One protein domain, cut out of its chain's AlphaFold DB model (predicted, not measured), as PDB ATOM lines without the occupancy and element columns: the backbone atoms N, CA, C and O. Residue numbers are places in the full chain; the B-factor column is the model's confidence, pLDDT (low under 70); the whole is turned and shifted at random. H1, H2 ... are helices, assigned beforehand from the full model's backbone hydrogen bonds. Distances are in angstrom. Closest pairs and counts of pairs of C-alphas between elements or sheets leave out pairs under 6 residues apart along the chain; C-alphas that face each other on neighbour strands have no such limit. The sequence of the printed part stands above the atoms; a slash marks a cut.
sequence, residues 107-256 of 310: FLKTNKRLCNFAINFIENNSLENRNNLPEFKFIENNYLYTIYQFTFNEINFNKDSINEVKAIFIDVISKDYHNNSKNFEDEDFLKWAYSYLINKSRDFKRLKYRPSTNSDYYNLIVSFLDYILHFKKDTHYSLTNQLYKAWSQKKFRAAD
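AT A GLANCE: This is residues 107 to 256 of the 310 residues of an uncharacterized protein of Acinetobacter bereziniae (UniProt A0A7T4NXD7). H7 runs through the middle, with H1, H2 and H3 grouped on one side and H5 with the short H4 and H6 on the other. H8 folds back from H7 as a hairpin, passes H5 and runs out to one end of the longest axis. The printed part has 150 residues with eight named helices, H1 to H8 in order, and no named strand: all helix, mostly crossed. It is compact, with a radius of gyration of the C-alphas of 15.8 A, and elongated, spanning 57 by 32 by 29 A.

IN THESE COORDINATES: H1, residues 112 to 125, begins at C-alpha 112 (51.542, -104.463, -7.034). H2 is residues 142 to 152, H3 159 to 173 with 20.1 A, H4 182 to 185, H5 187 to 200, H6 202 to 205 and H7 214 to 231 with 25.8 A. H8, residues 233 to 254, spans 31.4 A and ends at C-alpha 254 (22.080, -100.976, 7.397).

HOW THE PARTS SIT: H7 and H5 are the hubs, touching four helices each. With residues 219 to 227 alone H7 touches H1, closest at the C-alphas of Arg 113 and Ser 223, 5.7 A. H1 touches H2, closest at C-alphas 115 and 142, 5.5 A. H5 and H7 touch at a steep tilt of 44 degrees, the same way, with C-alphas 190 and 217 closest, 5.9 A; H7 does so with residues 214 to 221 alone. H7 and H8 form a helical hairpin, with C-alphas 229 and 236 closest, 5.2 A. H1 and H8 are apart. Every O i to N i+4 pair is within hydrogen-bond range in H1, H2, H3, H5, H7 and H8; H4 and H6 are too short for one.

THE WHOLE: The C-alphas of Asn 156 and Asp 256, the two farthest apart, are 57.1 A apart. The printed part has no cut. The link from H1 to H2, residues 126 to 141, is long. The mean pLDDT of the printed part is 86.8; residues 127 to 131, 152 to 159 and 256 are under 70.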
ATOM      1  N   PHE A 107      57.978-111.241 -13.158       82.88
ATOM      2  CA  PHE A 107      56.795-111.659 -12.398       82.88
ATOM      3  C   PHE A 107      56.262-110.587 -11.427       82.88
ATOM      4  O   PHE A 107      55.112-110.671 -10.997       82.88
ATOM      5  N   LEU A 108      57.071-109.579 -11.089       85.38
ATOM      6  CA  LEU A 108      56.674-108.466 -10.222       85.38
ATOM      7  C   LEU A 108      55.949-107.356 -10.992       85.38
ATOM      8  O   LEU A 108      55.108-106.659 -10.429       85.38
ATOM      9  N   LYS A 109      56.246-107.193 -12.289       83.88
ATOM     10  CA  LYS A 109      55.892-106.002 -13.084       83.88
ATOM     11  C   LYS A 109      54.397-105.682 -13.099       83.88
ATOM     12  O   LYS A 109      54.011-104.519 -13.157       83.88
ATOM     13  N   THR A 110      53.550-106.704 -13.027       82.69
ATOM     14  CA  THR A 110      52.089-106.564 -13.089       82.69
ATOM     15  C   THR A 110      51.397-106.761 -11.743       82.69
ATOM     16  O   THR A 110      50.184-106.580 -11.654       82.69
ATOM     17  N   ASN A 111      52.131-107.100 -10.678       87.88
ATOM     18  CA  ASN A 111      51.547-107.500  -9.403       87.88
ATOM     19  C   ASN A 111      51.994-106.577  -8.259       87.88
ATOM     20  O   ASN A 111      52.906-106.886  -7.495       87.88
ATOM     21  N   LYS A 112      51.290-105.447  -8.105       88.25
ATOM     22  CA  LYS A 112      51.542-104.463  -7.034       88.25
ATOM     23  C   LYS A 112      51.490-105.081  -5.631       88.25
ATOM     24  O   LYS A 112      52.299-104.728  -4.779       88.25
ATOM     25  N   ARG A 113      50.547-105.995  -5.385       89.94
ATOM     26  CA  ARG A 113      50.393-106.686  -4.095       89.94
ATOM     27  C   ARG A 113      51.656-107.484  -3.755       89.94
ATOM     28  O   ARG A 113      52.190-107.354  -2.658       89.94
ATOM     29  N   LEU A 114      52.175-108.232  -4.726       91.44
ATOM     30  CA  LEU A 114      53.420-108.984  -4.598       91.44
ATOM     31  C   LEU A 114      54.644-108.080  -4.429       91.44
ATOM     32  O   LEU A 114      55.482-108.381  -3.586       91.44
ATOM     33  N   CYS A 115      54.738-106.961  -5.152       91.00
ATOM     34  CA  CYS A 115      55.803-105.980  -4.922       91.00
ATOM     35  C   CYS A 115      55.792-105.467  -3.475       91.00
ATOM     36  O   CYS A 115      56.814-105.493  -2.800       91.00
ATOM     37  N   ASN A 116      54.632-105.060  -2.950       91.38
ATOM     38  CA  ASN A 116      54.534-104.623  -1.555       91.38
ATOM     39  C   ASN A 116      54.893-105.735  -0.564       91.38
ATOM     40  O   ASN A 116      55.551-105.465   0.442       91.38
ATOM     41  N   PHE A 117      54.488-106.977  -0.838       92.75
ATOM     42  CA  PHE A 117      54.893-108.118  -0.023       92.75
ATOM     43  C   PHE A 117      56.416-108.303  -0.040       92.75
ATOM     44  O   PHE A 117      57.021-108.389   1.024       92.75
ATOM     45  N   ALA A 118      57.039-108.278  -1.221       90.56
ATOM     46  CA  ALA A 118      58.483-108.403  -1.396       90.56
ATOM     47  C   ALA A 118      59.255-107.326  -0.623       90.56
ATOM     48  O   ALA A 118      60.198-107.640   0.094       90.56
ATOM     49  N   ILE A 119      58.810-106.070  -0.698       87.88
ATOM     50  CA  ILE A 119      59.410-104.952   0.044       87.88
ATOM     51  C   ILE A 119      59.387-105.223   1.542       87.88
ATOM     52  O   ILE A 119      60.412-105.128   2.210       87.88
ATOM     53  N   ASN A 120      58.220-105.586   2.074       89.75
ATOM     54  CA  ASN A 120      58.094-105.879   3.495       89.75
ATOM     55  C   ASN A 120      58.900-107.116   3.893       89.75
ATOM     56  O   ASN A 120      59.449-107.139   4.992       89.75
ATOM     57  N   PHE A 121      58.989-108.118   3.019       89.38
ATOM     58  CA  PHE A 121      59.820-109.292   3.239       89.38
ATOM     59  C   PHE A 121      61.295-108.913   3.377       89.38
ATOM     60  O   PHE A 121      61.929-109.296   4.356       89.38
ATOM     61  N   ILE A 122      61.822-108.127   2.439       83.50
ATOM     62  CA  ILE A 122      63.224-107.696   2.430       83.50
ATOM     63  C   ILE A 122      63.537-106.858   3.670       83.50
ATOM     64  O   ILE A 122      64.459-107.162   4.422       83.50
ATOM     65  N   GLU A 123      62.734-105.825   3.905       81.06
ATOM     66  CA  GLU A 123      62.957-104.839   4.961       81.06
ATOM     67  C   GLU A 123      62.915-105.460   6.357       81.06
ATOM     68  O   GLU A 123      63.720-105.104   7.211       81.06
ATOM     69  N   ASN A 124      62.006-106.406   6.601       85.38
ATOM     70  CA  ASN A 124      61.873-107.035   7.916       85.38
ATOM     71  C   ASN A 124      62.830-108.221   8.125       85.38
ATOM     72  O   ASN A 124      63.026-108.632   9.264       85.38
ATOM     73  N   ASN A 125      63.446-108.753   7.063       79.75
ATOM     74  CA  ASN A 125      64.485-109.787   7.157       79.75
ATOM     75  C   ASN A 125      65.918-109.228   7.023       79.75
ATOM     76  O   ASN A 125      66.891-109.989   7.097       79.75
ATOM     77  N   SER A 126      66.068-107.907   6.858       72.62
ATOM     78  CA  SER A 126      67.366-107.233   6.808       72.62
ATOM     79  C   SER A 126      68.150-107.407   8.108       72.62
ATOM     80  O   SER A 126      67.575-107.438   9.194       72.62
ATOM     81  N   LEU A 127      69.484-107.496   8.014       61.03
ATOM     82  CA  LEU A 127      70.363-107.626   9.187       61.03
ATOM     83  C   LEU A 127      70.160-106.484  10.195       61.03
ATOM     84  O   LEU A 127      70.175-106.734  11.398       61.03
ATOM     85  N   GLU A 128      69.907-105.269   9.707       60.66
ATOM     86  CA  GLU A 128      69.632-104.085  10.527       60.66
ATOM     87  C   GLU A 128      68.326-104.199  11.327       60.66
ATOM     88  O   GLU A 128      68.238-103.694  12.446       60.66
ATOM     89  N   ASN A 129      67.324-104.901  10.789       61.19
ATOM     90  CA  ASN A 129      66.014-105.052  11.421       61.19
ATOM     91  C   ASN A 129      65.809-106.387  12.139       61.19
ATOM     92  O   ASN A 129      64.786-106.538  12.800       61.19
ATOM     93  N   ARG A 130      66.774-107.320  12.119       62.06
ATOM     94  CA  ARG A 130      66.654-108.611  12.837       62.06
ATOM     95  C   ARG A 130      66.381-108.461  14.335       62.06
ATOM     96  O   ARG A 130      65.763-109.339  14.927       62.06
ATOM     97  N   ASN A 131      66.835-107.361  14.936       61.59
ATOM     98  CA  ASN A 131      66.628-107.067  16.356       61.59
ATOM     99  C   ASN A 131      65.419-106.151  16.621       61.59
ATOM    100  O   ASN A 131      65.066-105.926  17.778       61.59
ATOM    101  N   ASN A 132      64.784-105.622  15.571       71.62
ATOM    102  CA  ASN A 132      63.622-104.747  15.676       71.62
ATOM    103  C   ASN A 132      62.329-105.549  15.507       71.62
ATOM    104  O   ASN A 132      62.277-106.572  14.827       71.62
ATOM    105  N   LEU A 133      61.246-105.067  16.120       77.06
ATOM    106  CA  LEU A 133      59.922-105.617  15.842       77.06
ATOM    107  C   LEU A 133      59.553-105.324  14.384       77.06
ATOM    108  O   LEU A 133      59.693-104.169  13.972       77.06
ATOM    109  N   PRO A 134      59.014-106.310  13.640       82.25
ATOM    110  CA  PRO A 134      58.599-106.075  12.272       82.25
ATOM    111  C   PRO A 134      57.630-104.893  12.172       82.25
ATOM    112  O   PRO A 134      56.657-104.810  12.939       82.25
ATOM    113  N   GLU A 135      57.850-104.032  11.179       85.56
ATOM    114  CA  GLU A 135      57.012-102.876  10.857       85.56
ATOM    115  C   GLU A 135      56.572-102.917   9.388       85.56
ATOM    116  O   GLU A 135      57.331-103.274   8.485       85.56
ATOM    117  N   PHE A 136      55.306-102.572   9.158       90.12
ATOM    118  CA  PHE A 136      54.726-102.545   7.822       90.12
ATOM    119  C   PHE A 136      55.095-101.253   7.088       90.12
ATOM    120  O   PHE A 136      54.853-100.153   7.591       90.12
ATOM    121  N   LYS A 137      55.596-101.389   5.860       87.06
ATOM    122  CA  LYS A 137      55.831-100.294   4.915       87.06
ATOM    123  C   LYS A 137      54.907-100.434   3.707       87.06
ATOM    124  O   LYS A 137      54.685-101.531   3.199       87.06
ATOM    125  N   PHE A 138      54.394 -99.311   3.214       88.00
ATOM    126  CA  PHE A 138      53.626 -99.263   1.971       88.00
ATOM    127  C   PHE A 138      54.247 -98.242   1.029       88.00
ATOM    128  O   PHE A 138      54.445 -97.091   1.420       88.00
ATOM    129  N   ILE A 139      54.539 -98.673  -0.197       83.38
ATOM    130  CA  ILE A 139      55.209 -97.859  -1.208       83.38
ATOM    131  C   ILE A 139      54.339 -97.855  -2.456       83.38
ATOM    132  O   ILE A 139      53.941 -98.900  -2.959       83.38
ATOM    133  N   GLU A 140      54.013 -96.665  -2.951       77.31
ATOM    134  CA  GLU A 140      53.130 -96.522  -4.108       77.31
ATOM    135  C   GLU A 140      53.823 -96.974  -5.401       77.31
ATOM    136  O   GLU A 140      53.263 -97.758  -6.172       77.31
ATOM    137  N   ASN A 141      55.085 -96.574  -5.593       77.62
ATOM    138  CA  ASN A 141      55.931 -97.037  -6.695       77.62
ATOM    139  C   ASN A 141      56.719 -98.303  -6.317       77.62
ATOM    140  O   ASN A 141      57.951 -98.342  -6.295       77.62
ATOM    141  N   ASN A 142      55.980 -99.348  -5.952       84.44
ATOM    142  CA  ASN A 142      56.560-100.550  -5.367       84.44
ATOM    143  C   ASN A 142      57.412-101.382  -6.332       84.44
ATOM    144  O   ASN A 142      58.360-102.009  -5.876       84.44
ATOM    145  N   TYR A 143      57.134-101.406  -7.636       85.44
ATOM    146  CA  TYR A 143      57.879-102.256  -8.574       85.44
ATOM    147  C   TYR A 143      59.362-101.879  -8.646       85.44
ATOM    148  O   TYR A 143      60.233-102.718  -8.411       85.44
ATOM    149  N   LEU A 144      59.650-100.605  -8.908       78.00
ATOM    150  CA  LEU A 144      61.025-100.123  -9.026       78.00
ATOM    151  C   LEU A 144      61.739-100.139  -7.684       78.00
ATOM    152  O   LEU A 144      62.903-100.519  -7.628       78.00
ATOM    153  N   TYR A 145      61.023 -99.798  -6.609       79.94
ATOM    154  CA  TYR A 145      61.569 -99.919  -5.265       79.94
ATOM    155  C   TYR A 145      61.950-101.372  -4.963       79.94
ATOM    156  O   TYR A 145      63.027-101.624  -4.443       79.94
ATOM    157  N   THR A 146      61.122-102.348  -5.345       82.88
ATOM    158  CA  THR A 146      61.428-103.774  -5.148       82.88
ATOM    159  C   THR A 146      62.676-104.189  -5.927       82.88
ATOM    160  O   THR A 146      63.552-104.842  -5.365       82.88
ATOM    161  N   ILE A 147      62.793-103.781  -7.197       80.88
ATOM    162  CA  ILE A 147      64.000-104.038  -8.000       80.88
ATOM    163  C   ILE A 147      65.224-103.425  -7.330       80.88
ATOM    164  O   ILE A 147      66.243-104.098  -7.178       80.88
ATOM    165  N   TYR A 148      65.116-102.163  -6.917       77.88
ATOM    166  CA  TYR A 148      66.200-101.459  -6.255       77.88
ATOM    167  C   TYR A 148      66.664-102.219  -5.006       77.88
ATOM    168  O   TYR A 148      67.849-102.505  -4.856       77.88
ATOM    169  N   GLN A 149      65.717-102.635  -4.169       76.31
ATOM    170  CA  GLN A 149      65.976-103.370  -2.938       76.31
ATOM    171  C   GLN A 149      66.703-104.700  -3.175       76.31
ATOM    172  O   GLN A 149      67.678-104.992  -2.495       76.31
ATOM    173  N   PHE A 150      66.286-105.479  -4.174       75.94
ATOM    174  CA  PHE A 150      66.949-106.744  -4.508       75.94
ATOM    175  C   PHE A 150      68.316-106.584  -5.184       75.94
ATOM    176  O   PHE A 150      69.089-107.536  -5.213       75.94
ATOM    177  N   THR A 151      68.599-105.420  -5.770       72.19
ATOM    178  CA  THR A 151      69.797-105.224  -6.603       72.19
ATOM    179  C   THR A 151      70.887-104.426  -5.892       72.19
ATOM    180  O   THR A 151      72.068-104.656  -6.144       72.19
ATOM    181  N   PHE A 152      70.505-103.487  -5.025       67.75
ATOM    182  CA  PHE A 152      71.414-102.488  -4.455       67.75
ATOM    183  C   PHE A 152      71.381-102.403  -2.933       67.75
ATOM    184  O   PHE A 152      72.295-101.806  -2.369       67.75
ATOM    185  N   ASN A 153      70.368-102.958  -2.256       62.16
ATOM    186  CA  ASN A 153      70.387-102.942  -0.796       62.16
ATOM    187  C   ASN A 153      71.499-103.875  -0.286       62.16
ATOM    188  O   ASN A 153      71.702-104.965  -0.816       62.16
ATOM    189  N   GLU A 154      72.223-103.437   0.746       50.94
ATOM    190  CA  GLU A 154      73.450-104.044   1.289       50.94
ATOM    191  C   GLU A 154      73.280-105.467   1.834       50.94
ATOM    192  O   GLU A 154      74.246-106.130   2.224       50.94
ATOM    193  N   ILE A 155      72.043-105.935   1.919       53.03
ATOM    194  CA  ILE A 155      71.714-107.232   2.473       53.03
ATOM    195  C   ILE A 155      71.888-108.242   1.344       53.03
ATOM    196  O   ILE A 155      71.398-108.019   0.246       53.03
ATOM    197  N   ASN A 156      72.568-109.353   1.626       51.12
ATOM    198  CA  ASN A 156      72.827-110.488   0.733       51.12
ATOM    199  C   ASN A 156      71.545-111.175   0.188       51.12
ATOM    200  O   ASN A 156      71.398-112.390   0.314       51.12
ATOM    201  N   PHE A 157      70.599-110.434  -0.392       60.16
ATOM    202  CA  PHE A 157      69.464-110.960  -1.129       60.16
ATOM    203  C   PHE A 157      69.998-111.479  -2.456       60.16
ATOM    204  O   PHE A 157      70.175-110.758  -3.433       60.16
ATOM    205  N   ASN A 158      70.336-112.760  -2.450       62.41
ATOM    206  CA  ASN A 158      70.720-113.482  -3.645       62.41
ATOM    207  C   ASN A 158      69.456-113.892  -4.431       62.41
ATOM    208  O   ASN A 158      68.318-113.647  -4.014       62.41
ATOM    209  N   LYS A 159      69.640-114.547  -5.587       67.88
ATOM    210  CA  LYS A 159      68.520-115.084  -6.381       67.88
ATOM    211  C   LYS A 159      67.584-115.981  -5.549       67.88
ATOM    212  O   LYS A 159      66.393-116.047  -5.854       67.88
ATOM    213  N   ASP A 160      68.084-116.629  -4.494       74.56
ATOM    214  CA  ASP A 160      67.282-117.513  -3.644       74.56
ATOM    215  C   ASP A 160      66.214-116.738  -2.875       74.56
ATOM    216  O   ASP A 160      65.085-117.207  -2.773       74.56
ATOM    217  N   SER A 161      66.507-115.519  -2.423       79.00
ATOM    218  CA  SER A 161      65.527-114.719  -1.691       79.00
ATOM    219  C   SER A 161      64.380-114.209  -2.575       79.00
ATOM    220  O   SER A 161      63.239-114.122  -2.123       79.00
ATOM    221  N   ILE A 162      64.640-113.908  -3.854       82.56
ATOM    222  CA  ILE A 162      63.576-113.584  -4.827       82.56
ATOM    223  C   ILE A 162      62.664-114.801  -5.023       82.56
ATOM    224  O   ILE A 162      61.436-114.675  -5.034       82.56
ATOM    225  N   ASN A 163      63.265-115.985  -5.159       85.25
ATOM    226  CA  ASN A 163      62.530-117.237  -5.298       85.25
ATOM    227  C   ASN A 163      61.729-117.572  -4.034       85.25
ATOM    228  O   ASN A 163      60.589-118.014  -4.147       85.25
ATOM    229  N   GLU A 164      62.277-117.304  -2.850       87.94
ATOM    230  CA  GLU A 164      61.593-117.468  -1.568       87.94
ATOM    231  C   GLU A 164      60.370-116.551  -1.464       87.94
ATOM    232  O   GLU A 164      59.266-117.028  -1.199       87.94
ATOM    233  N   VAL A 165      60.520-115.256  -1.768       89.62
ATOM    234  CA  VAL A 165      59.395-114.307  -1.813       89.62
ATOM    235  C   VAL A 165      58.306-114.799  -2.759       89.62
ATOM    236  O   VAL A 165      57.124-114.802  -2.407       89.62
ATOM    237  N   LYS A 166      58.700-115.238  -3.957       89.00
ATOM    238  CA  LYS A 166      57.774-115.767  -4.957       89.00
ATOM    239  C   LYS A 166      57.053-117.016  -4.447       89.00
ATOM    240  O   LYS A 166      55.835-117.099  -4.594       89.00
ATOM    241  N   ALA A 167      57.775-117.950  -3.831       90.81
ATOM    242  CA  ALA A 167      57.217-119.178  -3.277       90.81
ATOM    243  C   ALA A 167      56.224-118.880  -2.146       90.81
ATOM    244  O   ALA A 167      55.072-119.297  -2.225       90.81
ATOM    245  N   ILE A 168      56.610-118.074  -1.150       91.25
ATOM    246  CA  ILE A 168      55.722-117.695  -0.038       91.25
ATOM    247  C   ILE A 168      54.467-117.001  -0.567       91.25
ATOM    248  O   ILE A 168      53.352-117.290  -0.124       91.25
ATOM    249  N   PHE A 169      54.623-116.098  -1.535       90.19
ATOM    250  CA  PHE A 169      53.478-115.407  -2.094       90.19
ATOM    251  C   PHE A 169      52.518-116.369  -2.803       90.19
ATOM    252  O   PHE A 169      51.314-116.328  -2.559       90.19
ATOM    253  N   ILE A 170      53.029-117.251  -3.661       88.44
ATOM    254  CA  ILE A 170      52.201-118.202  -4.410       88.44
ATOM    255  C   ILE A 170      51.563-119.231  -3.470       88.44
ATOM    256  O   ILE A 170      50.373-119.517  -3.591       88.44
ATOM    257  N   ASP A 171      52.313-119.763  -2.510       89.69
ATOM    258  CA  ASP A 171      51.867-120.901  -1.707       89.69
ATOM    259  C   ASP A 171      51.112-120.541  -0.440       89.69
ATOM    260  O   ASP A 171      50.340-121.363   0.055       89.69
ATOM    261  N   VAL A 172      51.275-119.318   0.060       88.19
ATOM    262  CA  VAL A 172      50.623-118.876   1.295       88.19
ATOM    263  C   VAL A 172      49.727-117.681   1.021       88.19
ATOM    264  O   VAL A 172      48.513-117.760   1.189       88.19
ATOM    265  N   ILE A 173      50.311-116.576   0.561       90.44
ATOM    266  CA  ILE A 173      49.619-115.283   0.520       90.44
ATOM    267  C   ILE A 173      48.473-115.276  -0.498       90.44
ATOM    268  O   ILE A 173      47.351-114.874  -0.191       90.44
ATOM    269  N   SER A 174      48.736-115.747  -1.715       86.19
ATOM    270  CA  SER A 174      47.765-115.724  -2.809       86.19
ATOM    271  C   SER A 174      46.624-116.722  -2.614       86.19
ATOM    272  O   SER A 174      45.554-116.534  -3.189       86.19
ATOM    273  N   LYS A 175      46.819-117.739  -1.767       89.31
ATOM    274  CA  LYS A 175      45.827-118.777  -1.456       89.31
ATOM    275  C   LYS A 175      44.993-118.457  -0.211       89.31
ATOM    276  O   LYS A 175      43.996-119.133   0.032       89.31
ATOM    277  N   ASP A 176      45.361-117.441   0.571       90.44
ATOM    278  CA  ASP A 176      44.647-117.102   1.802       90.44
ATOM    279  C   ASP A 176      43.224-116.599   1.519       90.44
ATOM    280  O   ASP A 176      43.008-115.619   0.804       90.44
ATOM    281  N   TYR A 177      42.227-117.269   2.098       81.44
ATOM    282  CA  TYR A 177      40.822-116.933   1.864       81.44
ATOM    283  C   TYR A 177      40.453-115.554   2.420       81.44
ATOM    284  O   TYR A 177      39.663-114.829   1.812       81.44
ATOM    285  N   HIS A 178      41.020-115.169   3.569       84.00
ATOM    286  CA  HIS A 178      40.706-113.884   4.175       84.00
ATOM    287  C   HIS A 178      41.208-112.735   3.307       84.00
ATOM    288  O   HIS A 178      40.454-111.794   3.097       84.00
ATOM    289  N   ASN A 179      42.406-112.814   2.743       86.69
ATOM    290  CA  ASN A 179      42.986-111.741   1.937       86.69
ATOM    291  C   ASN A 179      42.452-111.717   0.494       86.69
ATOM    292  O   ASN A 179      42.654-110.736  -0.216       86.69
ATOM    293  N   ASN A 180      41.724-112.758   0.077       84.31
ATOM    294  CA  ASN A 180      41.047-112.860  -1.220       84.31
ATOM    295  C   ASN A 180      39.511-112.863  -1.096       84.31
ATOM    296  O   ASN A 180      38.799-113.372  -1.961       84.31
ATOM    297  N   SER A 181      38.978-112.323   0.001       91.31
ATOM    298  CA  SER A 181      37.534-112.241   0.218       91.31
ATOM    299  C   SER A 181      36.842-111.406  -0.866       91.31
ATOM    300  O   SER A 181      37.292-110.308  -1.184       91.31
ATOM    301  N   LYS A 182      35.659-111.847  -1.318       91.69
ATOM    302  CA  LYS A 182      34.780-111.076  -2.223       91.69
ATOM    303  C   LYS A 182      34.392-109.700  -1.680       91.69
ATOM    304  O   LYS A 182      34.005-108.825  -2.439       91.69
ATOM    305  N   ASN A 183      34.504-109.482  -0.365       92.94
ATOM    306  CA  ASN A 183      34.280-108.159   0.216       92.94
ATOM    307  C   ASN A 183      35.223-107.101  -0.378       92.94
ATOM    308  O   ASN A 183      34.843-105.942  -0.442       92.94
ATOM    309  N   PHE A 184      36.420-107.470  -0.841       93.75
ATOM    310  CA  PHE A 184      37.358-106.524  -1.448       93.75
ATOM    311  C   PHE A 184      36.939-106.008  -2.834       93.75
ATOM    312  O   PHE A 184      37.550-105.063  -3.324       93.75
ATOM    313  N   GLU A 185      35.902-106.587  -3.441       93.38
ATOM    314  CA  GLU A 185      35.271-106.082  -4.668       93.38
ATOM    315  C   GLU A 185      34.265-104.946  -4.375       93.38
ATOM    316  O   GLU A 185      33.829-104.249  -5.286       93.38
ATOM    317  N   ASP A 186      33.898-104.747  -3.102       94.25
ATOM    318  CA  ASP A 186      32.916-103.763  -2.637       94.25
ATOM    319  C   ASP A 186      33.619-102.463  -2.193       94.25
ATOM    320  O   ASP A 186      34.393-102.435  -1.231       94.25
ATOM    321  N   GLU A 187      33.343-101.358  -2.889       95.12
ATOM    322  CA  GLU A 187      33.920-100.039  -2.595       95.12
ATOM    323  C   GLU A 187      33.582 -99.538  -1.180       95.12
ATOM    324  O   GLU A 187      34.444 -98.977  -0.491       95.12
ATOM    325  N   ASP A 188      32.355 -99.777  -0.709       95.19
ATOM    326  CA  ASP A 188      31.935 -99.363   0.631       95.19
ATOM    327  C   ASP A 188      32.672-100.164   1.701       95.19
ATOM    328  O   ASP A 188      33.011 -99.629   2.767       95.19
ATOM    329  N   PHE A 189      32.949-101.441   1.418       96.88
ATOM    330  CA  PHE A 189      33.795-102.254   2.280       96.88
ATOM    331  C   PHE A 189      35.208-101.688   2.340       96.88
ATOM    332  O   PHE A 189      35.716-101.509   3.440       96.88
ATOM    333  N   LEU A 190      35.832-101.372   1.203       97.75
ATOM    334  CA  LEU A 190      37.206-100.864   1.148       97.75
ATOM    335  C   LEU A 190      37.388 -99.583   1.972       97.75
ATOM    336  O   LEU A 190      38.259 -99.515   2.846       97.75
ATOM    337  N   LYS A 191      36.518 -98.591   1.755       96.69
ATOM    338  CA  LYS A 191      36.549 -97.323   2.500       96.69
ATOM    339  C   LYS A 191      36.309 -97.541   3.993       96.69
ATOM    340  O   LYS A 191      37.025 -96.989   4.830       96.69
ATOM    341  N   TRP A 192      35.334 -98.380   4.350       97.44
ATOM    342  CA  TRP A 192      35.040 -98.677   5.751       97.44
ATOM    343  C   TRP A 192      36.154 -99.478   6.434       97.44
ATOM    344  O   TRP A 192      36.513 -99.173   7.572       97.44
ATOM    345  N   ALA A 193      36.713-100.479   5.756       97.94
ATOM    346  CA  ALA A 193      37.775-101.335   6.264       97.94
ATOM    347  C   ALA A 193      39.031-100.515   6.558       97.94
ATOM    348  O   ALA A 193      39.632-100.691   7.614       97.94
ATOM    349  N   TYR A 194      39.374 -99.548   5.704       97.81
ATOM    350  CA  TYR A 194      40.442 -98.589   5.982       97.81
ATOM    351  C   TYR A 194      40.225 -97.835   7.299       97.81
ATOM    352  O   TYR A 194      41.093 -97.845   8.175       97.81
ATOM    353  N   SER A 195      39.046 -97.229   7.485       96.56
ATOM    354  CA  SER A 195      38.711 -96.532   8.733       96.56
ATOM    355  C   SER A 195      38.704 -97.475   9.940       96.56
ATOM    356  O   SER A 195      39.134 -97.099  11.031       96.56
ATOM    357  N   TYR A 196      38.233 -98.710   9.767       97.62
ATOM    358  CA  TYR A 196      38.237 -99.726  10.814       97.62
ATOM    359  C   TYR A 196      39.669-100.092  11.234       97.62
ATOM    360  O   TYR A 196      39.984-100.089  12.425       97.62
ATOM    361  N   LEU A 197      40.551-100.347  10.265       97.25
ATOM    362  CA  LEU A 197      41.938-100.741  10.496       97.25
ATOM    363  C   LEU A 197      42.765 -99.620  11.132       97.25
ATOM    364  O   LEU A 197      43.526 -99.909  12.051       97.25
ATOM    365  N   ILE A 198      42.556 -98.352  10.752       96.00
ATOM    366  CA  ILE A 198      43.169 -97.195  11.438       96.00
ATOM    367  C   ILE A 198      42.861 -97.200  12.939       96.00
ATOM    368  O   ILE A 198      43.706 -96.835  13.756       96.00
ATOM    369  N   ASN A 199      41.647 -97.595  13.316       94.94
ATOM    370  CA  ASN A 199      41.222 -97.592  14.711       94.94
ATOM    371  C   ASN A 199      41.651 -98.851  15.471       94.94
ATOM    372  O   ASN A 199      41.816 -98.803  16.688       94.94
ATOM    373  N   LYS A 200      41.801 -99.982  14.776       94.62
ATOM    374  CA  LYS A 200      42.034-101.293  15.398       94.62
ATOM    375  C   LYS A 200      43.477-101.770  15.364       94.62
ATOM    376  O   LYS A 200      43.851-102.563  16.220       94.62
ATOM    377  N   SER A 201      44.280-101.302  14.416       93.88
ATOM    378  CA  SER A 201      45.668-101.721  14.246       93.88
ATOM    379  C   SER A 201      46.613-100.542  14.437       93.88
ATOM    380  O   SER A 201      46.567 -99.561  13.693       93.88
ATOM    381  N   ARG A 202      47.509-100.649  15.426       90.31
ATOM    382  CA  ARG A 202      48.559 -99.648  15.660       90.31
ATOM    383  C   ARG A 202      49.497 -99.548  14.458       90.31
ATOM    384  O   ARG A 202      49.816 -98.434  14.054       90.31
ATOM    385  N   ASP A 203      49.879-100.684  13.879       89.56
ATOM    386  CA  ASP A 203      50.769-100.748  12.716       89.56
ATOM    387  C   ASP A 203      50.135-100.044  11.510       89.56
ATOM    388  O   ASP A 203      50.766 -99.207  10.871       89.56
ATOM    389  N   PHE A 204      48.843-100.286  11.266       94.19
ATOM    390  CA  PHE A 204      48.119 -99.631  10.174       94.19
ATOM    391  C   PHE A 204      47.948 -98.124  10.414       94.19
ATOM    392  O   PHE A 204      48.088 -97.318   9.498       94.19
ATOM    393  N   LYS A 205      47.682 -97.717  11.661       92.69
ATOM    394  CA  LYS A 205      47.499 -96.308  12.035       92.69
ATOM    395  C   LYS A 205      48.750 -95.454  11.814       92.69
ATOM    396  O   LYS A 205      48.622 -94.262  11.541       92.69
ATOM    397  N   ARG A 206      49.948 -96.033  11.961       89.94
ATOM    398  CA  ARG A 206      51.234 -95.321  11.805       89.94
ATOM    399  C   ARG A 206      51.566 -94.987  10.351       89.94
ATOM    400  O   ARG A 206      52.458 -94.175  10.110       89.94
ATOM    401  N   LEU A 207      50.843 -95.564   9.393       89.00
ATOM    402  CA  LEU A 207      51.053 -95.308   7.976       89.00
ATOM    403  C   LEU A 207      50.761 -93.846   7.620       89.00
ATOM    404  O   LEU A 207      49.683 -93.307   7.897       89.00
ATOM    405  N   LYS A 208      51.731 -93.223   6.945       85.62
ATOM    406  CA  LYS A 208      51.602 -91.869   6.391       85.62
ATOM    407  C   LYS A 208      50.768 -91.845   5.109       85.62
ATOM    408  O   LYS A 208      50.129 -90.837   4.828       85.62
ATOM    409  N   TYR A 209      50.750 -92.951   4.362       88.75
ATOM    410  CA  TYR A 209      50.027 -93.052   3.098       88.75
ATOM    411  C   TYR A 209      48.509 -92.882   3.288       88.75
ATOM    412  O   TYR A 209      47.904 -93.397   4.241       88.75
ATOM    413  N   ARG A 210      47.892 -92.133   2.370       90.25
ATOM    414  CA  ARG A 210      46.453 -91.869   2.327       90.25
ATOM    415  C   ARG A 210      45.926 -92.310   0.958       90.25
ATOM    416  O   ARG A 210      46.251 -91.653  -0.025       90.25
ATOM    417  N   PRO A 211      45.158 -93.412   0.882       93.06
ATOM    418  CA  PRO A 211      44.605 -93.885  -0.381       93.06
ATOM    419  C   PRO A 211      43.580 -92.881  -0.918       93.06
ATOM    420  O   PRO A 211      42.846 -92.267  -0.140       93.06
ATOM    421  N   SER A 212      43.531 -92.730  -2.241       91.81
ATOM    422  CA  SER A 212      42.650 -91.772  -2.922       91.81
ATOM    423  C   SER A 212      41.660 -92.449  -3.869       91.81
ATOM    424  O   SER A 212      40.529 -91.988  -4.023       91.81
ATOM    425  N   THR A 213      42.052 -93.580  -4.451       94.06
ATOM    426  CA  THR A 213      41.229 -94.391  -5.351       94.06
ATOM    427  C   THR A 213      40.859 -95.729  -4.715       94.06
ATOM    428  O   THR A 213      41.534 -96.210  -3.803       94.06
ATOM    429  N   ASN A 214      39.823 -96.394  -5.233       93.25
ATOM    430  CA  ASN A 214      39.457 -97.748  -4.792       93.25
ATOM    431  C   ASN A 214      40.620 -98.739  -4.929       93.25
ATOM    432  O   ASN A 214      40.814 -99.590  -4.062       93.25
ATOM    433  N   SER A 215      41.426 -98.603  -5.987       92.19
ATOM    434  CA  SER A 215      42.616 -99.435  -6.177       92.19
ATOM    435  C   SER A 215      43.657 -99.178  -5.086       92.19
ATOM    436  O   SER A 215      44.254-100.129  -4.584       92.19
ATOM    437  N   ASP A 216      43.843 -97.928  -4.655       92.75
ATOM    438  CA  ASP A 216      44.762 -97.591  -3.561       92.75
ATOM    439  C   ASP A 216      44.297 -98.217  -2.246       92.75
ATOM    440  O   ASP A 216      45.098 -98.822  -1.532       92.75
ATOM    441  N   TYR A 217      42.997 -98.115  -1.942       96.06
ATOM    442  CA  TYR A 217      42.406 -98.739  -0.758       96.06
ATOM    443  C   TYR A 217      42.630-100.250  -0.763       96.06
ATOM    444  O   TYR A 217      43.133-100.797   0.219       96.06
ATOM    445  N   TYR A 218      42.290-100.910  -1.872       95.19
ATOM    446  CA  TYR A 218      42.499-102.343  -2.050       95.19
ATOM    447  C   TYR A 218      43.966-102.721  -1.831       95.19
ATOM    448  O   TYR A 218      44.275-103.535  -0.961       95.19
ATOM    449  N   ASN A 219      44.878-102.085  -2.572       93.06
ATOM    450  CA  ASN A 219      46.299-102.410  -2.529       93.06
ATOM    451  C   ASN A 219      46.868-102.209  -1.124       93.06
ATOM    452  O   ASN A 219      47.595-103.072  -0.642       93.06
ATOM    453  N   LEU A 220      46.524-101.110  -0.451       95.12
ATOM    454  CA  LEU A 220      46.989-100.817   0.901       95.12
ATOM    455  C   LEU A 220      46.503-101.846   1.919       95.12
ATOM    456  O   LEU A 220      47.305-102.387   2.680       95.12
ATOM    457  N   ILE A 221      45.192-102.098   1.944       96.69
ATOM    458  CA  ILE A 221      44.582-102.986   2.933       96.69
ATOM    459  C   ILE A 221      45.090-104.408   2.732       96.69
ATOM    460  O   ILE A 221      45.561-105.023   3.684       96.69
ATOM    461  N   VAL A 222      45.034-104.918   1.504       95.38
ATOM    462  CA  VAL A 222      45.433-106.297   1.221       95.38
ATOM    463  C   VAL A 222      46.932-106.489   1.457       95.38
ATOM    464  O   VAL A 222      47.304-107.450   2.121       95.38
ATOM    465  N   SER A 223      47.788-105.541   1.051       95.06
ATOM    466  CA  SER A 223      49.233-105.625   1.336       95.06
ATOM    467  C   SER A 223      49.523-105.636   2.841       95.06
ATOM    468  O   SER A 223      50.400-106.366   3.298       95.06
ATOM    469  N   PHE A 224      48.776-104.854   3.630       95.94
ATOM    470  CA  PHE A 224      48.896-104.883   5.088       95.94
ATOM    471  C   PHE A 224      48.481-106.239   5.663       95.94
ATOM    472  O   PHE A 224      49.172-106.773   6.532       95.94
ATOM    473  N   LEU A 225      47.369-106.802   5.183       96.50
ATOM    474  CA  LEU A 225      46.902-108.113   5.623       96.50
ATOM    475  C   LEU A 225      47.880-109.231   5.235       96.50
ATOM    476  O   LEU A 225      48.096-110.141   6.029       96.50
ATOM    477  N   ASP A 226      48.510-109.159   4.064       95.44
ATOM    478  CA  ASP A 226      49.545-110.110   3.642       95.44
ATOM    479  C   ASP A 226      50.773-110.047   4.549       95.44
ATOM    480  O   ASP A 226      51.297-111.074   4.983       95.44
ATOM    481  N   TYR A 227      51.200-108.828   4.881       94.31
ATOM    482  CA  TYR A 227      52.300-108.594   5.804       94.31
ATOM    483  C   TYR A 227      52.028-109.230   7.174       94.31
ATOM    484  O   TYR A 227      52.846-110.009   7.665       94.31
ATOM    485  N   ILE A 228      50.873-108.956   7.793       94.62
ATOM    486  CA  ILE A 228      50.570-109.547   9.103       94.62
ATOM    487  C   ILE A 228      50.311-111.054   9.007       94.62
ATOM    488  O   ILE A 228      50.597-111.753   9.971       94.62
ATOM    489  N   LEU A 229      49.815-111.583   7.883       95.00
ATOM    490  CA  LEU A 229      49.662-113.029   7.695       95.00
ATOM    491  C   LEU A 229      51.016-113.740   7.797       95.00
ATOM    492  O   LEU A 229      51.118-114.774   8.455       95.00
ATOM    493  N   HIS A 230      52.051-113.163   7.184       93.31
ATOM    494  CA  HIS A 230      53.395-113.728   7.212       93.31
ATOM    495  C   HIS A 230      54.113-113.483   8.546       93.31
ATOM    496  O   HIS A 230      54.581-114.427   9.176       93.31
ATOM    497  N   PHE A 231      54.167-112.232   9.010       91.06
ATOM    498  CA  PHE A 231      54.996-111.850  10.160       91.06
ATOM    499  C   PHE A 231      54.287-111.947  11.517       91.06
ATOM    500  O   PHE A 231      54.946-111.996  12.553       91.06
ATOM    501  N   LYS A 232      52.948-111.918  11.547       92.00
ATOM    502  CA  LYS A 232      52.132-111.814  12.775       92.00
ATOM    503  C   LYS A 232      50.847-112.650  12.662       92.00
ATOM    504  O   LYS A 232      49.749-112.149  12.917       92.00
ATOM    505  N   LYS A 233      50.972-113.924  12.269       92.31
ATOM    506  CA  LYS A 233      49.859-114.809  11.864       92.31
ATOM    507  C   LYS A 233      48.670-114.846  12.839       92.31
ATOM    508  O   LYS A 233      47.525-114.726  12.412       92.31
ATOM    509  N   ASP A 234      48.911-114.918  14.146       93.25
ATOM    510  CA  ASP A 234      47.821-114.905  15.142       93.25
ATOM    511  C   ASP A 234      47.068-113.564  15.169       93.25
ATOM    512  O   ASP A 234      45.842-113.509  15.313       93.25
ATOM    513  N   THR A 235      47.800-112.463  14.971       94.19
ATOM    514  CA  THR A 235      47.215-111.121  14.851       94.19
ATOM    515  C   THR A 235      46.396-111.011  13.571       94.19
ATOM    516  O   THR A 235      45.302-110.450  13.611       94.19
ATOM    517  N   HIS A 236      46.871-111.584  12.459       95.62
ATOM    518  CA  HIS A 236      46.115-111.649  11.206       95.62
ATOM    519  C   HIS A 236      44.769-112.343  11.387       95.62
ATOM    520  O   HIS A 236      43.740-111.730  11.097       95.62
ATOM    521  N   TYR A 237      44.742-113.561  11.931       94.12
ATOM    522  CA  TYR A 237      43.486-114.290  12.116       94.12
ATOM    523  C   TYR A 237      42.524-113.571  13.056       94.12
ATOM    524  O   TYR A 237      41.324-113.497  12.785       94.12
ATOM    525  N   SER A 238      43.023-113.018  14.163       95.44
ATOM    526  CA  SER A 238      42.177-112.265  15.092       95.44
ATOM    527  C   SER A 238      41.600-111.011  14.427       95.44
ATOM    528  O   SER A 238      40.392-110.763  14.499       95.44
ATOM    529  N   LEU A 239      42.434-110.242  13.722       96.56
ATOM    530  CA  LEU A 239      42.037-108.984  13.098       96.56
ATOM    531  C   LEU A 239      41.072-109.191  11.928       96.56
ATOM    532  O   LEU A 239      40.058-108.498  11.859       96.56
ATOM    533  N   THR A 240      41.350-110.144  11.035       96.62
ATOM    534  CA  THR A 240      40.492-110.441   9.876       96.62
ATOM    535  C   THR A 240      39.130-110.976  10.312       96.62
ATOM    536  O   THR A 240      38.103-110.501   9.824       96.62
ATOM    537  N   ASN A 241      39.078-111.868  11.307       94.81
ATOM    538  CA  ASN A 241      37.810-112.330  11.874       94.81
ATOM    539  C   ASN A 241      36.990-111.182  12.472       94.81
ATOM    540  O   ASN A 241      35.778-111.106  12.256       94.81
ATOM    541  N   GLN A 242      37.630-110.277  13.214       96.12
ATOM    542  CA  GLN A 242      36.951-109.105  13.767       96.12
ATOM    543  C   GLN A 242      36.462-108.156  12.666       96.12
ATOM    544  O   GLN A 242      35.317-107.710  12.724       96.12
ATOM    545  N   LEU A 243      37.296-107.884  11.656       97.12
ATOM    546  CA  LEU A 243      36.969-107.042  10.504       97.12
ATOM    547  C   LEU A 243      35.714-107.554   9.788       97.12
ATOM    548  O   LEU A 243      34.753-106.805   9.617       97.12
ATOM    549  N   TYR A 244      35.686-108.839   9.426       95.75
ATOM    550  CA  TYR A 244      34.564-109.418   8.687       95.75
ATOM    551  C   TYR A 244      33.290-109.538   9.521       95.75
ATOM    552  O   TYR A 244      32.203-109.247   9.017       95.75
ATOM    553  N   LYS A 245      33.395-109.893  10.808       95.25
ATOM    554  CA  LYS A 245      32.236-109.899  11.715       95.25
ATOM    555  C   LYS A 245      31.648-108.498  11.876       95.25
ATOM    556  O   LYS A 245      30.435-108.330  11.773       95.25
ATOM    557  N   ALA A 246      32.493-107.489  12.088       96.44
ATOM    558  CA  ALA A 246      32.054-106.104  12.216       96.44
ATOM    559  C   ALA A 246      31.424-105.583  10.915       96.44
ATOM    560  O   ALA A 246      30.404-104.894  10.971       96.44
ATOM    561  N   TRP A 247      31.963-105.968   9.755       96.00
ATOM    562  CA  TRP A 247      31.372-105.634   8.462       96.00
ATOM    563  C   TRP A 247      29.994-106.266   8.266       96.00
ATOM    564  O   TRP A 247      29.036-105.568   7.942       96.00
ATOM    565  N   SER A 248      29.873-107.570   8.529       93.00
ATOM    566  CA  SER A 248      28.597-108.286   8.455       93.00
ATOM    567  C   SER A 248      27.554-107.657   9.385       93.00
ATOM    568  O   SER A 248      26.436-107.358   8.969       93.00
ATOM    569  N   GLN A 249      27.950-107.330  10.618       92.19
ATOM    570  CA  GLN A 249      27.085-106.646  11.577       92.19
ATOM    571  C   GLN A 249      26.665-105.248  11.100       92.19
ATOM    572  O   GLN A 249      25.519-104.852  11.326       92.19
ATOM    573  N   LYS A 250      27.566-104.498  10.451       92.38
ATOM    574  CA  LYS A 250      27.255-103.197   9.846       92.38
ATOM    575  C   LYS A 250      26.248-103.354   8.706       92.38
ATOM    576  O   LYS A 250      25.238-102.658   8.722       92.38
ATOM    577  N   LYS A 251      26.478-104.286   7.774       91.31
ATOM    578  CA  LYS A 251      25.542-104.590   6.678       91.31
ATOM    579  C   LYS A 251      24.171-105.006   7.207       91.31
ATOM    580  O   LYS A 251      23.163-104.486   6.747       91.31
ATOM    581  N   PHE A 252      24.130-105.868   8.221       86.12
ATOM    582  CA  PHE A 252      22.881-106.293   8.854       86.12
ATOM    583  C   PHE A 252      22.099-105.119   9.459       86.12
ATOM    584  O   PHE A 252      20.885-105.045   9.293       86.12
ATOM    585  N   ARG A 253      22.790-104.180  10.120       84.56
ATOM    586  CA  ARG A 253      22.173-102.963  10.677       84.56
ATOM    587  C   ARG A 253      21.684-101.997   9.600       84.56
ATOM    588  O   ARG A 253      20.647-101.383   9.794       84.56
ATOM    589  N   ALA A 254      22.427-101.864   8.504       85.31
ATOM    590  CA  ALA A 254      22.080-100.976   7.397       85.31
ATOM    591  C   ALA A 254      20.934-101.512   6.524       85.31
ATOM    592  O   ALA A 254      20.238-100.735   5.890       85.31
ATOM    593  N   ALA A 255      20.727-102.829   6.488       78.75
ATOM    594  CA  ALA A 255      19.710-103.456   5.648       78.75
ATOM    595  C   ALA A 255      18.264-103.292   6.166       78.75
ATOM    596  O   ALA A 255      17.392-103.999   5.670       78.75
ATOM    597  N   ASP A 256      18.013-102.475   7.199       62.72
ATOM    598  CA  ASP A 256      16.721-102.315   7.905       62.72
ATOM    599  C   ASP A 256      16.043-103.630   8.358       62.72
ATOM    600  O   ASP A 256      14.936-103.639   8.890       62.72
TER     601      ASP A 256